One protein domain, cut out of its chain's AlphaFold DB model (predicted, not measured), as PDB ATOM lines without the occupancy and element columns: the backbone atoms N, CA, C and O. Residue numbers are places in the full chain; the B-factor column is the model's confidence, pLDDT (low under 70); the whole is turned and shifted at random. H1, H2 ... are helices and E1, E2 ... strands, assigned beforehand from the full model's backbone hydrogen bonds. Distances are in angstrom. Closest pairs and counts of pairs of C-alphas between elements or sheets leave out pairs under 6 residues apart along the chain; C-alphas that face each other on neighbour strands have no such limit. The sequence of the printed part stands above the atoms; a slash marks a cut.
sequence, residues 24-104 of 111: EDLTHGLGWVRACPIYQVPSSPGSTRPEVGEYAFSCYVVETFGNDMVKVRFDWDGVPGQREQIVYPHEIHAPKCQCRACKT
ATOM      1  N   GLU A  24     235.093 139.656 213.623       86.25
ATOM      2  CA  GLU A  24     234.990 138.680 214.719       86.25
ATOM      3  C   GLU A  24     234.284 139.244 215.965       86.25
ATOM      4  O   GLU A  24     233.531 138.540 216.638       86.25
ATOM      5  N   ASP A  25     234.458 140.537 216.255       83.31
ATOM      6  CA  ASP A  25     233.778 141.184 217.383       83.31
ATOM      7  C   ASP A  25     232.260 141.254 217.157       83.31
ATOM      8  O   ASP A  25     231.486 141.413 218.105       83.31
ATOM      9  N   LEU A  26     231.829 141.179 215.893       80.94
ATOM     10  CA  LEU A  26     230.432 141.312 215.509       80.94
ATOM     11  C   LEU A  26     229.690 139.977 215.550       80.94
ATOM     12  O   LEU A  26     228.523 139.942 215.936       80.94
ATOM     13  N   THR A  27     230.364 138.884 215.191       80.62
ATOM     14  CA  THR A  27     229.780 137.536 215.152       80.62
ATOM     15  C   THR A  27     229.566 136.940 216.545       80.62
ATOM     16  O   THR A  27     228.642 136.154 216.731       80.62
ATOM     17  N   HIS A  28     230.367 137.330 217.543       67.56
ATOM     18  CA  HIS A  28     230.375 136.690 218.869       67.56
ATOM     19  C   HIS A  28     229.611 137.428 219.984       67.56
ATOM     20  O   HIS A  28     229.654 136.983 221.130       67.56
ATOM     21  N   GLY A  29     228.899 138.532 219.715       62.75
ATOM     22  CA  GLY A  29     228.267 139.256 220.831       62.75
ATOM     23  C   GLY A  29     227.291 140.389 220.536       62.75
ATOM     24  O   GLY A  29     226.823 141.014 221.486       62.75
ATOM     25  N   LEU A  30     226.965 140.688 219.276       67.31
ATOM     26  CA  LEU A  30     226.127 141.855 218.969       67.31
ATOM     27  C   LEU A  30     224.621 141.598 218.915       67.31
ATOM     28  O   LEU A  30     223.857 142.560 218.986       67.31
ATOM     29  N   GLY A  31     224.182 140.340 218.843       72.38
ATOM     30  CA  GLY A  31     222.762 140.028 218.685       72.38
ATOM     31  C   GLY A  31     222.177 140.692 217.432       72.38
ATOM     32  O   GLY A  31     222.804 140.696 216.372       72.38
ATOM     33  N   TRP A  32     220.975 141.253 217.558       81.81
ATOM     34  CA  TRP A  32     220.294 141.964 216.477       81.81
ATOM     35  C   TRP A  32     220.952 143.311 216.173       81.81
ATOM     36  O   TRP A  32     221.109 144.163 217.049       81.81
ATOM     37  N   VAL A  33     221.283 143.525 214.904       86.38
ATOM     38  CA  VAL A  33     221.817 144.779 214.362       86.38
ATOM     39  C   VAL A  33     220.904 145.289 213.250       86.38
ATOM     40  O   VAL A  33     219.870 144.687 212.958       86.38
ATOM     41  N   ARG A  34     221.239 146.433 212.646       87.38
ATOM     42  CA  ARG A  34     220.512 146.948 211.481       87.38
ATOM     43  C   ARG A  34     221.469 147.213 210.327       87.38
ATOM     44  O   ARG A  34     222.593 147.640 210.562       87.38
ATOM     45  N   ALA A  35     221.032 147.007 209.093       87.81
ATOM     46  CA  ALA A  35     221.803 147.352 207.895       87.81
ATOM     47  C   ALA A  35     220.865 147.762 206.755       87.81
ATOM     48  O   ALA A  35     219.684 147.417 206.768       87.81
ATOM     49  N   CYS A  36     221.381 148.501 205.776       86.31
ATOM     50  CA  CYS A  36     220.643 148.767 204.544       86.31
ATOM     51  C   CYS A  36     220.831 147.589 203.569       86.31
ATOM     52  O   CYS A  36     221.975 147.234 203.268       86.31
ATOM     53  N   PRO A  37     219.747 146.977 203.063       84.81
ATOM     54  CA  PRO A  37     219.839 145.923 202.064       84.81
ATOM     55  C   PRO A  37     220.363 146.486 200.740       84.81
ATOM     56  O   PRO A  37     220.066 147.626 200.385       84.81
ATOM     57  N   ILE A  38     221.121 145.689 199.995       84.38
ATOM     58  CA  ILE A  38     221.543 146.001 198.627       84.38
ATOM     59  C   ILE A  38     220.637 145.252 197.654       84.38
ATOM     60  O   ILE A  38     220.562 144.024 197.665       84.38
ATOM     61  N   TYR A  39     219.978 145.998 196.774       81.88
ATOM     62  CA  TYR A  39     219.110 145.460 195.733       81.88
ATOM     63  C   TYR A  39     219.834 145.421 194.390       81.88
ATOM     64  O   TYR A  39     220.584 146.333 194.053       81.88
ATOM     65  N   GLN A  40     219.575 144.381 193.594       83.00
ATOM     66  CA  GLN A  40     219.965 144.361 192.184       83.00
ATOM     67  C   GLN A  40     218.862 145.030 191.367       83.00
ATOM     68  O   GLN A  40     217.787 144.458 191.189       83.00
ATOM     69  N   VAL A  41     219.117 146.244 190.887       84.06
ATOM     70  CA  VAL A  41     218.155 147.004 190.080       84.06
ATOM     71  C   VAL A  41     218.554 146.968 188.603       84.06
ATOM     72  O   VAL A  41     219.747 147.053 188.295       84.06
ATOM     73  N   PRO A  42     217.603 146.832 187.661       88.88
ATOM     74  CA  PRO A  42     217.907 146.890 186.234       88.88
ATOM     75  C   PRO A  42     218.590 148.210 185.864       88.88
ATOM     76  O   PRO A  42     218.098 149.286 186.202       88.88
ATOM     77  N   SER A  43     219.717 148.131 185.159       88.06
ATOM     78  CA  SER A  43     220.463 149.307 184.684       88.06
ATOM     79  C   SER A  43     220.391 149.466 183.161       88.06
ATOM     80  O   SER A  43     220.392 150.584 182.653       88.06
ATOM     81  N   SER A  44     220.280 148.350 182.437       87.88
ATOM     82  CA  SER A  44     220.082 148.270 180.986       87.88
ATOM     83  C   SER A  44     219.504 146.892 180.619       87.88
ATOM     84  O   SER A  44     219.484 145.999 181.472       87.88
ATOM     85  N   PRO A  45     219.061 146.652 179.369       93.69
ATOM     86  CA  PRO A  45     218.680 145.308 178.937       93.69
ATOM     87  C   PRO A  45     219.802 144.296 179.221       93.69
ATOM     88  O   PRO A  45     220.940 144.498 178.802       93.69
ATOM     89  N   GLY A  46     219.488 143.239 179.975       90.69
ATOM     90  CA  GLY A  46     220.439 142.189 180.356       90.69
ATOM     91  C   GLY A  46     221.435 142.548 181.467       90.69
ATOM     92  O   GLY A  46     222.308 141.734 181.752       90.69
ATOM     93  N   SER A  47     221.327 143.721 182.102       87.00
ATOM     94  CA  SER A  47     222.248 144.155 183.159       87.00
ATOM     95  C   SER A  47     221.519 144.639 184.408       87.00
ATOM     96  O   SER A  47     220.426 145.207 184.348       87.00
ATOM     97  N   THR A  48     222.164 144.443 185.554       89.25
ATOM     98  CA  THR A  48     221.732 144.977 186.847       89.25
ATOM     99  C   THR A  48     222.877 145.738 187.494       89.25
ATOM    100  O   THR A  48     224.041 145.585 187.121       89.25
ATOM    101  N   ARG A  49     222.543 146.610 188.438       83.69
ATOM    102  CA  ARG A  49     223.511 147.274 189.303       83.69
ATOM    103  C   ARG A  49     223.082 147.115 190.761       83.69
ATOM    104  O   ARG A  49     221.878 147.093 191.025       83.69
ATOM    105  N   PRO A  50     224.036 147.063 191.698       81.62
ATOM    106  CA  PRO A  50     223.718 147.140 193.111       81.62
ATOM    107  C   PRO A  50     223.260 148.560 193.472       81.62
ATOM    108  O   PRO A  50     223.881 149.543 193.066       81.62
ATOM    109  N   GLU A  51     222.195 148.665 194.258       81.19
ATOM    110  CA  GLU A  51     221.715 149.916 194.842       81.19
ATOM    111  C   GLU A  51     221.412 149.709 196.329       81.19
ATOM    112  O   GLU A  51     220.748 148.743 196.709       81.19
ATOM    113  N   VAL A  52     221.943 150.591 197.180       82.19
ATOM    114  CA  VAL A  52     221.743 150.527 198.634       82.19
ATOM    115  C   VAL A  52     220.349 151.051 198.967       82.19
ATOM    116  O   VAL A  52     219.989 152.158 198.575       82.19
ATOM    117  N   GLY A  53     219.579 150.265 199.711       79.50
ATOM    118  CA  GLY A  53     218.256 150.639 200.186       79.50
ATOM    119  C   GLY A  53     218.287 151.868 201.094       79.50
ATOM    120  O   GLY A  53     219.192 152.049 201.907       79.50
ATOM    121  N   GLU A  54     217.251 152.700 200.991       81.81
ATOM    122  CA  GLU A  54     217.128 153.927 201.790       81.81
ATOM    123  C   GLU A  54     216.974 153.649 203.298       81.81
ATOM    124  O   GLU A  54     217.339 154.479 204.137       81.81
ATOM    125  N   TYR A  55     216.461 152.468 203.649       83.75
ATOM    126  CA  TYR A  55     216.050 152.118 205.005       83.75
ATOM    127  C   TYR A  55     216.864 150.967 205.579       83.75
ATOM    128  O   TYR A  55     217.164 149.993 204.890       83.75
ATOM    129  N   ALA A  56     217.190 151.075 206.869       85.81
ATOM    130  CA  ALA A  56     217.920 150.045 207.588       85.81
ATOM    131  C   ALA A  56     216.955 149.068 208.273       85.81
ATOM    132  O   ALA A  56     216.146 149.468 209.118       85.81
ATOM    133  N   PHE A  57     217.101 147.782 207.974       85.94
ATOM    134  CA  PHE A  57     216.273 146.701 208.506       85.94
ATOM    135  C   PHE A  57     217.024 145.883 209.546       85.94
ATOM    136  O   PHE A  57     218.255 145.837 209.531       85.94
ATOM    137  N   SER A  58     216.272 145.241 210.442       87.12
ATOM    138  CA  SER A  58     216.824 144.308 211.418       87.12
ATOM    139  C   SER A  58     217.458 143.111 210.716       87.12
ATOM    140  O   SER A  58     216.871 142.493 209.824       87.12
ATOM    141  N   CYS A  59     218.676 142.795 211.125       88.00
ATOM    142  CA  CYS A  59     219.418 141.643 210.654       88.00
ATOM    143  C   CYS A  59     220.286 141.080 211.775       88.00
ATOM    144  O   CYS A  59     220.555 141.737 212.785       88.00
ATOM    145  N   TYR A  60     220.732 139.847 211.595       88.62
ATOM    146  CA  TYR A  60     221.681 139.208 212.490       88.62
ATOM    147  C   TYR A  60     222.973 138.894 211.745       88.62
ATOM    148  O   TYR A  60     222.960 138.539 210.565       88.62
ATOM    149  N   VAL A  61     224.101 139.046 212.434       89.25
ATOM    150  CA  VAL A  61     225.409 138.669 211.894       89.25
ATOM    151  C   VAL A  61     225.535 137.148 211.967       89.25
ATOM    152  O   VAL A  61     225.390 136.567 213.039       89.25
ATOM    153  N   VAL A  62     225.758 136.506 210.824       89.44
ATOM    154  CA  VAL A  62     225.817 135.044 210.683       89.44
ATOM    155  C   VAL A  62     227.231 134.539 210.944       89.44
ATOM    156  O   VAL A  62     227.445 133.671 211.783       89.44
ATOM    157  N   GLU A  63     228.196 135.081 210.207       91.88
ATOM    158  CA  GLU A  63     229.595 134.656 210.217       91.88
ATOM    159  C   GLU A  63     230.488 135.761 209.639       91.88
ATOM    160  O   GLU A  63     230.004 136.736 209.052       91.88
ATOM    161  N   THR A  64     231.801 135.612 209.794       92.62
ATOM    162  CA  THR A  64     232.769 136.456 209.096       92.62
ATOM    163  C   THR A  64     232.829 136.068 207.620       92.62
ATOM    164  O   THR A  64     232.561 134.930 207.238       92.62
ATOM    165  N   PHE A  65     233.172 137.024 206.761       90.88
ATOM    166  CA  PHE A  65     233.401 136.779 205.345       90.88
ATOM    167  C   PHE A  65     234.733 137.406 204.934       90.88
ATOM    168  O   PHE A  65     234.866 138.625 204.814       90.88
ATOM    169  N   GLY A  66     235.745 136.560 204.743       89.50
ATOM    170  CA  GLY A  66     237.123 137.026 204.614       89.50
ATOM    171  C   GLY A  66     237.608 137.734 205.887       89.50
ATOM    172  O   GLY A  66     237.115 137.468 206.981       89.50
ATOM    173  N   ASN A  67     238.581 138.637 205.731       87.75
ATOM    174  CA  ASN A  67     239.233 139.309 206.862       87.75
ATOM    175  C   ASN A  67     238.533 140.606 207.303       87.75
ATOM    176  O   ASN A  67     238.742 141.053 208.429       87.75
ATOM    177  N   ASP A  68     237.709 141.199 206.432       88.88
ATOM    178  CA  ASP A  68     237.236 142.582 206.595       88.88
ATOM    179  C   ASP A  68     235.708 142.730 206.595       88.88
ATOM    180  O   ASP A  68     235.198 143.816 206.873       88.88
ATOM    181  N   MET A  69     234.961 141.666 206.288       91.44
ATOM    182  CA  MET A  69     233.507 141.717 206.128       91.44
ATOM    183  C   MET A  69     232.806 140.679 207.000       91.44
ATOM    184  O   MET A  69     233.414 139.744 207.525       91.44
ATOM    185  N   VAL A  70     231.495 140.835 207.131       91.12
ATOM    186  CA  VAL A  70     230.613 139.847 207.744       91.12
ATOM    187  C   VAL A  70     229.444 139.541 206.829       91.12
ATOM    188  O   VAL A  70     229.014 140.373 206.029       91.12
ATOM    189  N   LYS A  71     228.901 138.339 206.976       92.12
ATOM    190  CA  LYS A  71     227.622 137.965 206.394       92.12
ATOM    191  C   LYS A  71     226.514 138.311 207.382       92.12
ATOM    192  O   LYS A  71     226.549 137.865 208.526       92.12
ATOM    193  N   VAL A  72     225.521 139.072 206.941       90.25
ATOM    194  CA  VAL A  72     224.301 139.368 207.702       90.25
ATOM    195  C   VAL A  72     223.106 138.685 207.062       90.25
ATOM    196  O   VAL A  72     223.073 138.538 205.841       90.25
ATOM    197  N   ARG A  73     222.115 138.293 207.867       88.94
ATOM    198  CA  ARG A  73     220.818 137.822 207.376       88.94
ATOM    199  C   ARG A  73     219.686 138.712 207.885       88.94
ATOM    200  O   ARG A  73     219.572 138.935 209.088       88.94
ATOM    201  N   PHE A  74     218.874 139.221 206.966       87.44
ATOM    202  CA  PHE A  74     217.714 140.070 207.247       87.44
ATOM    203  C   PHE A  74     216.498 139.258 207.705       87.44
ATOM    204  O   PHE A  74     216.266 138.154 207.209       87.44
ATOM    205  N   ASP A  75     215.714 139.841 208.613       80.19
ATOM    206  CA  ASP A  75     214.537 139.230 209.255       80.19
ATOM    207  C   ASP A  75     213.206 139.720 208.668       80.19
ATOM    208  O   ASP A  75     212.264 140.053 209.377       80.19
ATOM    209  N   TRP A  76     213.141 139.846 207.344       76.75
ATOM    210  CA  TRP A  76     211.895 140.177 206.652       76.75
ATOM    211  C   TRP A  76     211.193 138.924 206.116       76.75
ATOM    212  O   TRP A  76     211.746 138.153 205.324       76.75
ATOM    213  N   ASP A  77     209.937 138.734 206.506       58.94
ATOM    214  CA  ASP A  77     209.066 137.754 205.868       58.94
ATOM    215  C   ASP A  77     208.456 138.334 204.583       58.94
ATOM    216  O   ASP A  77     208.096 139.506 204.500       58.94
ATOM    217  N   GLY A  78     208.367 137.508 203.537       52.28
ATOM    218  CA  GLY A  78     207.600 137.828 202.327       52.28
ATOM    219  C   GLY A  78     208.285 138.666 201.237       52.28
ATOM    220  O   GLY A  78     207.696 138.812 200.168       52.28
ATOM    221  N   VAL A  79     209.515 139.166 201.420       55.59
ATOM    222  CA  VAL A  79     210.239 139.867 200.337       55.59
ATOM    223  C   VAL A  79     211.026 138.861 199.478       55.59
ATOM    224  O   VAL A  79     211.958 138.228 199.986       55.59
ATOM    225  N   PRO A  80     210.700 138.682 198.179       46.84
ATOM    226  CA  PRO A  80     211.519 137.876 197.276       46.84
ATOM    227  C   PRO A  80     212.876 138.563 197.058       46.84
ATOM    228  O   PRO A  80     212.964 139.605 196.414       46.84
ATOM    229  N   GLY A  81     213.948 137.990 197.615       56.72
ATOM    230  CA  GLY A  81     215.296 138.551 197.519       56.72
ATOM    231  C   GLY A  81     216.353 137.776 198.309       56.72
ATOM    232  O   GLY A  81     216.045 136.836 199.046       56.72
ATOM    233  N   GLN A  82     217.621 138.171 198.144       61.69
ATOM    234  CA  GLN A  82     218.733 137.649 198.938       61.69
ATOM    235  C   GLN A  82     218.530 138.039 200.407       61.69
ATOM    236  O   GLN A  82     218.647 139.201 200.783       61.69
ATOM    237  N   ARG A  83     218.208 137.046 201.242       79.06
ATOM    238  CA  ARG A  83     218.103 137.222 202.699       79.06
ATOM    239  C   ARG A  83     219.460 137.469 203.342       79.06
ATOM    240  O   ARG A  83     219.505 138.023 204.432       79.06
ATOM    241  N   GLU A  84     220.534 137.045 202.684       88.44
ATOM    242  CA  GLU A  84     221.904 137.180 203.161       88.44
ATOM    243  C   GLU A  84     222.680 138.184 202.325       88.44
ATOM    244  O   GLU A  84     222.593 138.178 201.098       88.44
ATOM    245  N   GLN A  85     223.485 138.998 202.995       88.81
ATOM    246  CA  GLN A  85     224.334 139.989 202.356       88.81
ATOM    247  C   GLN A  85     225.694 140.028 203.036       88.81
ATOM    248  O   GLN A  85     225.800 139.863 204.250       88.81
ATOM    249  N   ILE A  86     226.737 140.256 202.246       91.00
ATOM    250  CA  ILE A  86     228.075 140.535 202.757       91.00
ATOM    251  C   ILE A  86     228.199 142.048 202.895       91.00
ATOM    252  O   ILE A  86     227.947 142.777 201.938       91.00
ATOM    253  N   VAL A  87     228.563 142.499 204.088       88.12
ATOM    254  CA  VAL A  87     228.707 143.916 204.419       88.12
ATOM    255  C   VAL A  87     229.970 144.137 205.231       88.12
ATOM    256  O   VAL A  87     230.426 143.267 205.980       88.12
ATOM    257  N   TYR A  88     230.528 145.331 205.119       87.94
ATOM    258  CA  TYR A  88     231.582 145.780 206.006       87.94
ATOM    259  C   TYR A  88     231.011 146.174 207.376       87.94
ATOM    260  O   TYR A  88     229.896 146.694 207.465       87.94
ATOM    261  N   PRO A  89     231.797 146.057 208.462       87.62
ATOM    262  CA  PRO A  89     231.430 146.574 209.783       87.62
ATOM    263  C   PRO A  89     230.925 148.025 209.779       87.62
ATOM    264  O   PRO A  89     230.021 148.384 210.533       87.62
ATOM    265  N   HIS A  90     231.481 148.871 208.908       83.25
ATOM    266  CA  HIS A  90     231.088 150.274 208.800       83.25
ATOM    267  C   HIS A  90     229.755 150.509 208.078       83.25
ATOM    268  O   HIS A  90     229.273 151.635 208.088       83.25
ATOM    269  N   GLU A  91     229.161 149.485 207.474       85.50
ATOM    270  CA  GLU A  91     227.834 149.535 206.845       85.50
ATOM    271  C   GLU A  91     226.735 149.032 207.796       85.50
ATOM    272  O   GLU A  91     225.547 149.136 207.501       85.50
ATOM    273  N   ILE A  92     227.117 148.495 208.961       87.56
ATOM    274  CA  ILE A  92     226.193 147.964 209.963       87.56
ATOM    275  C   ILE A  92     225.924 149.027 211.015       87.56
ATOM    276  O   ILE A  92     226.841 149.562 211.633       87.56
ATOM    277  N   HIS A  93     224.650 149.283 211.262       87.44
ATOM    278  CA  HIS A  93     224.137 150.253 212.207       87.44
ATOM    279  C   HIS A  93     223.960 149.605 213.588       87.44
ATOM    280  O   HIS A  93     223.369 148.532 213.740       87.44
ATOM    281  N   ALA A  94     224.434 150.292 214.623       79.56
ATOM    282  CA  ALA A  94     224.271 149.877 216.007       79.56
ATOM    283  C   ALA A  94     222.788 149.938 216.450       79.56
ATOM    284  O   ALA A  94     222.052 150.812 215.979       79.56
ATOM    285  N   PRO A  95     222.356 149.120 217.435       72.31
ATOM    286  CA  PRO A  95     220.964 149.023 217.905       72.31
ATOM    287  C   PRO A  95     220.288 150.339 218.335       72.31
ATOM    288  O   PRO A  95     219.071 150.402 218.444       72.31
ATOM    289  N   LYS A  96     221.060 151.402 218.596       74.19
ATOM    290  CA  LYS A  96     220.570 152.736 218.999       74.19
ATOM    291  C   LYS A  96     220.991 153.839 218.020       74.19
ATOM    292  O   LYS A  96     221.212 154.989 218.417       74.19
ATOM    293  N   CYS A  97     221.210 153.478 216.758       77.31
ATOM    294  CA  CYS A  97     221.501 154.426 215.695       77.31
ATOM    295  C   CYS A  97     220.273 155.308 215.415       77.31
ATOM    296  O   CYS A  97     219.154 154.820 215.323       77.31
ATOM    297  N   GLN A  98     220.496 156.617 215.285       76.88
ATOM    298  CA  GLN A  98     219.448 157.624 215.072       76.88
ATOM    299  C   GLN A  98     219.602 158.363 213.732       76.88
ATOM    300  O   GLN A  98     219.081 159.469 213.569       76.88
ATOM    301  N   CYS A  99     220.332 157.783 212.774       78.62
ATOM    302  CA  CYS A  99     220.408 158.337 211.425       78.62
ATOM    303  C   CYS A  99     219.052 158.222 210.710       78.62
ATOM    304  O   CYS A  99     218.181 157.456 211.130       78.62
ATOM    305  N   ARG A 100     218.887 158.958 209.604       81.50
ATOM    306  CA  ARG A 100     217.658 158.957 208.794       81.50
ATOM    307  C   ARG A 100     217.191 157.539 208.438       81.50
ATOM    308  O   ARG A 100     216.035 157.231 208.683       81.50
ATOM    309  N   ALA A 101     218.100 156.677 207.979       81.88
ATOM    310  CA  ALA A 101     217.786 155.298 207.593       81.88
ATOM    311  C   ALA A 101     217.251 154.428 208.751       81.88
ATOM    312  O   ALA A 101     216.530 153.465 208.505       81.88
ATOM    313  N   CYS A 102     217.594 154.748 210.008       81.62
ATOM    314  CA  CYS A 102     217.113 154.029 211.196       81.62
ATOM    315  C   CYS A 102     215.866 154.652 211.838       81.62
ATOM    316  O   CYS A 102     215.190 153.970 212.603       81.62
ATOM    317  N   LYS A 103     215.601 155.941 211.587       76.69
ATOM    318  CA  LYS A 103     214.513 156.713 212.214       76.69
ATOM    319  C   LYS A 103     213.148 156.486 211.585       76.69
ATOM    320  O   LYS A 103     212.141 156.760 212.226       76.69
ATOM    321  N   THR A 104     213.109 156.009 210.354       63.00
ATOM    322  CA  THR A 104     211.900 155.458 209.749       63.00
ATOM    323  C   THR A 104     211.647 154.078 210.344       63.00
ATOM    324  O   THR A 104     211.860 153.050 209.703       63.00
TER     325      THR A 104
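What this domain is: This is residues 24 to 104 of the 111 residues of an uncharacterized protein of Herbidospora galbida (UniProt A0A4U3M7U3). A small, strongly twisted sheet of four strands, E1 E4 E5 E6, makes the body of the domain, and the two-stranded hairpin E2 and E3 reaches away from it as an arm along the longest axis. The short helix H1 lies over one face of the sheet, and the stretch after E6 folds back to pair briefly with E1 before reaching H2, which only grazes the sheet. The printed part has 81 residues, in the order H1 E1 E2 E3 E4 E5 E6 H2; both sheets are antiparallel and the class is mostly strand. It is compact, with a radius of gyration of the C-alphas of 13.3 A, and spans 43 by 31 by 24 A.

Where its parts are: In the larger sheet, E1 is residues 32 to 35, E4 residues 57 to 65 at 20.0 A, E5 residues 69 to 74 at 15.9 A, and E6 residues 84 to 87. C-alpha 57, where E4 begins, is at (216.273, 146.701, 208.506). E2 is residues 38 to 44, 17.8 A long, and E3 residues 47 to 52, 16.7 A long. H1 is residues 24 to 27, beginning at C-alpha 24 (234.990, 138.680, 214.719). H2 is residues 100 to 103, ending at C-alpha 103 (214.513, 156.713, 212.214).

How they stand to each other: E4, E5 and E6 form a meander, each strand the antiparallel neighbour of the one before, and E4 bends by 70 degrees at residue 62. In the hairpin E4 and E5, N 62 and O 71 are 2.8 A apart, within hydrogen-bond range. In the hairpin E5 and E6, N 72 and O 85 are 2.8 A apart. E1, an edge strand, is antiparallel to E4, with N 33 and O 59 at 2.9 A. Residues 34 to 35 of E1 also pair, antiparallel, with residues 92 to 93. E1 runs on into E2 across a break of 2 residues, at 23 degrees. In the hairpin E2 and E3, N 41 and O 49 are 2.9 A apart. E3 is apart from E5 and E6. H1 is on the sheet at a height of 7.8 A; its closest C-alphas to E4 are those of Thr 27 and Val 61, 5.6 A. H2 only grazes the sheet with residues 101 to 102. Both helices are too short for an O i to N i+4 pair; each has its 1 O i to N i+3 pair within range.

The domain as a whole: The two C-alphas farthest apart, those of Gly 29 and Pro 45, are 43.4 A apart. The printed part has no cut. The link from E6 to H2, 12 residues, is long. Mean pLDDT of the printed part is 81.9; residues 28 to 30, 77 to 82 and 104 are under 70.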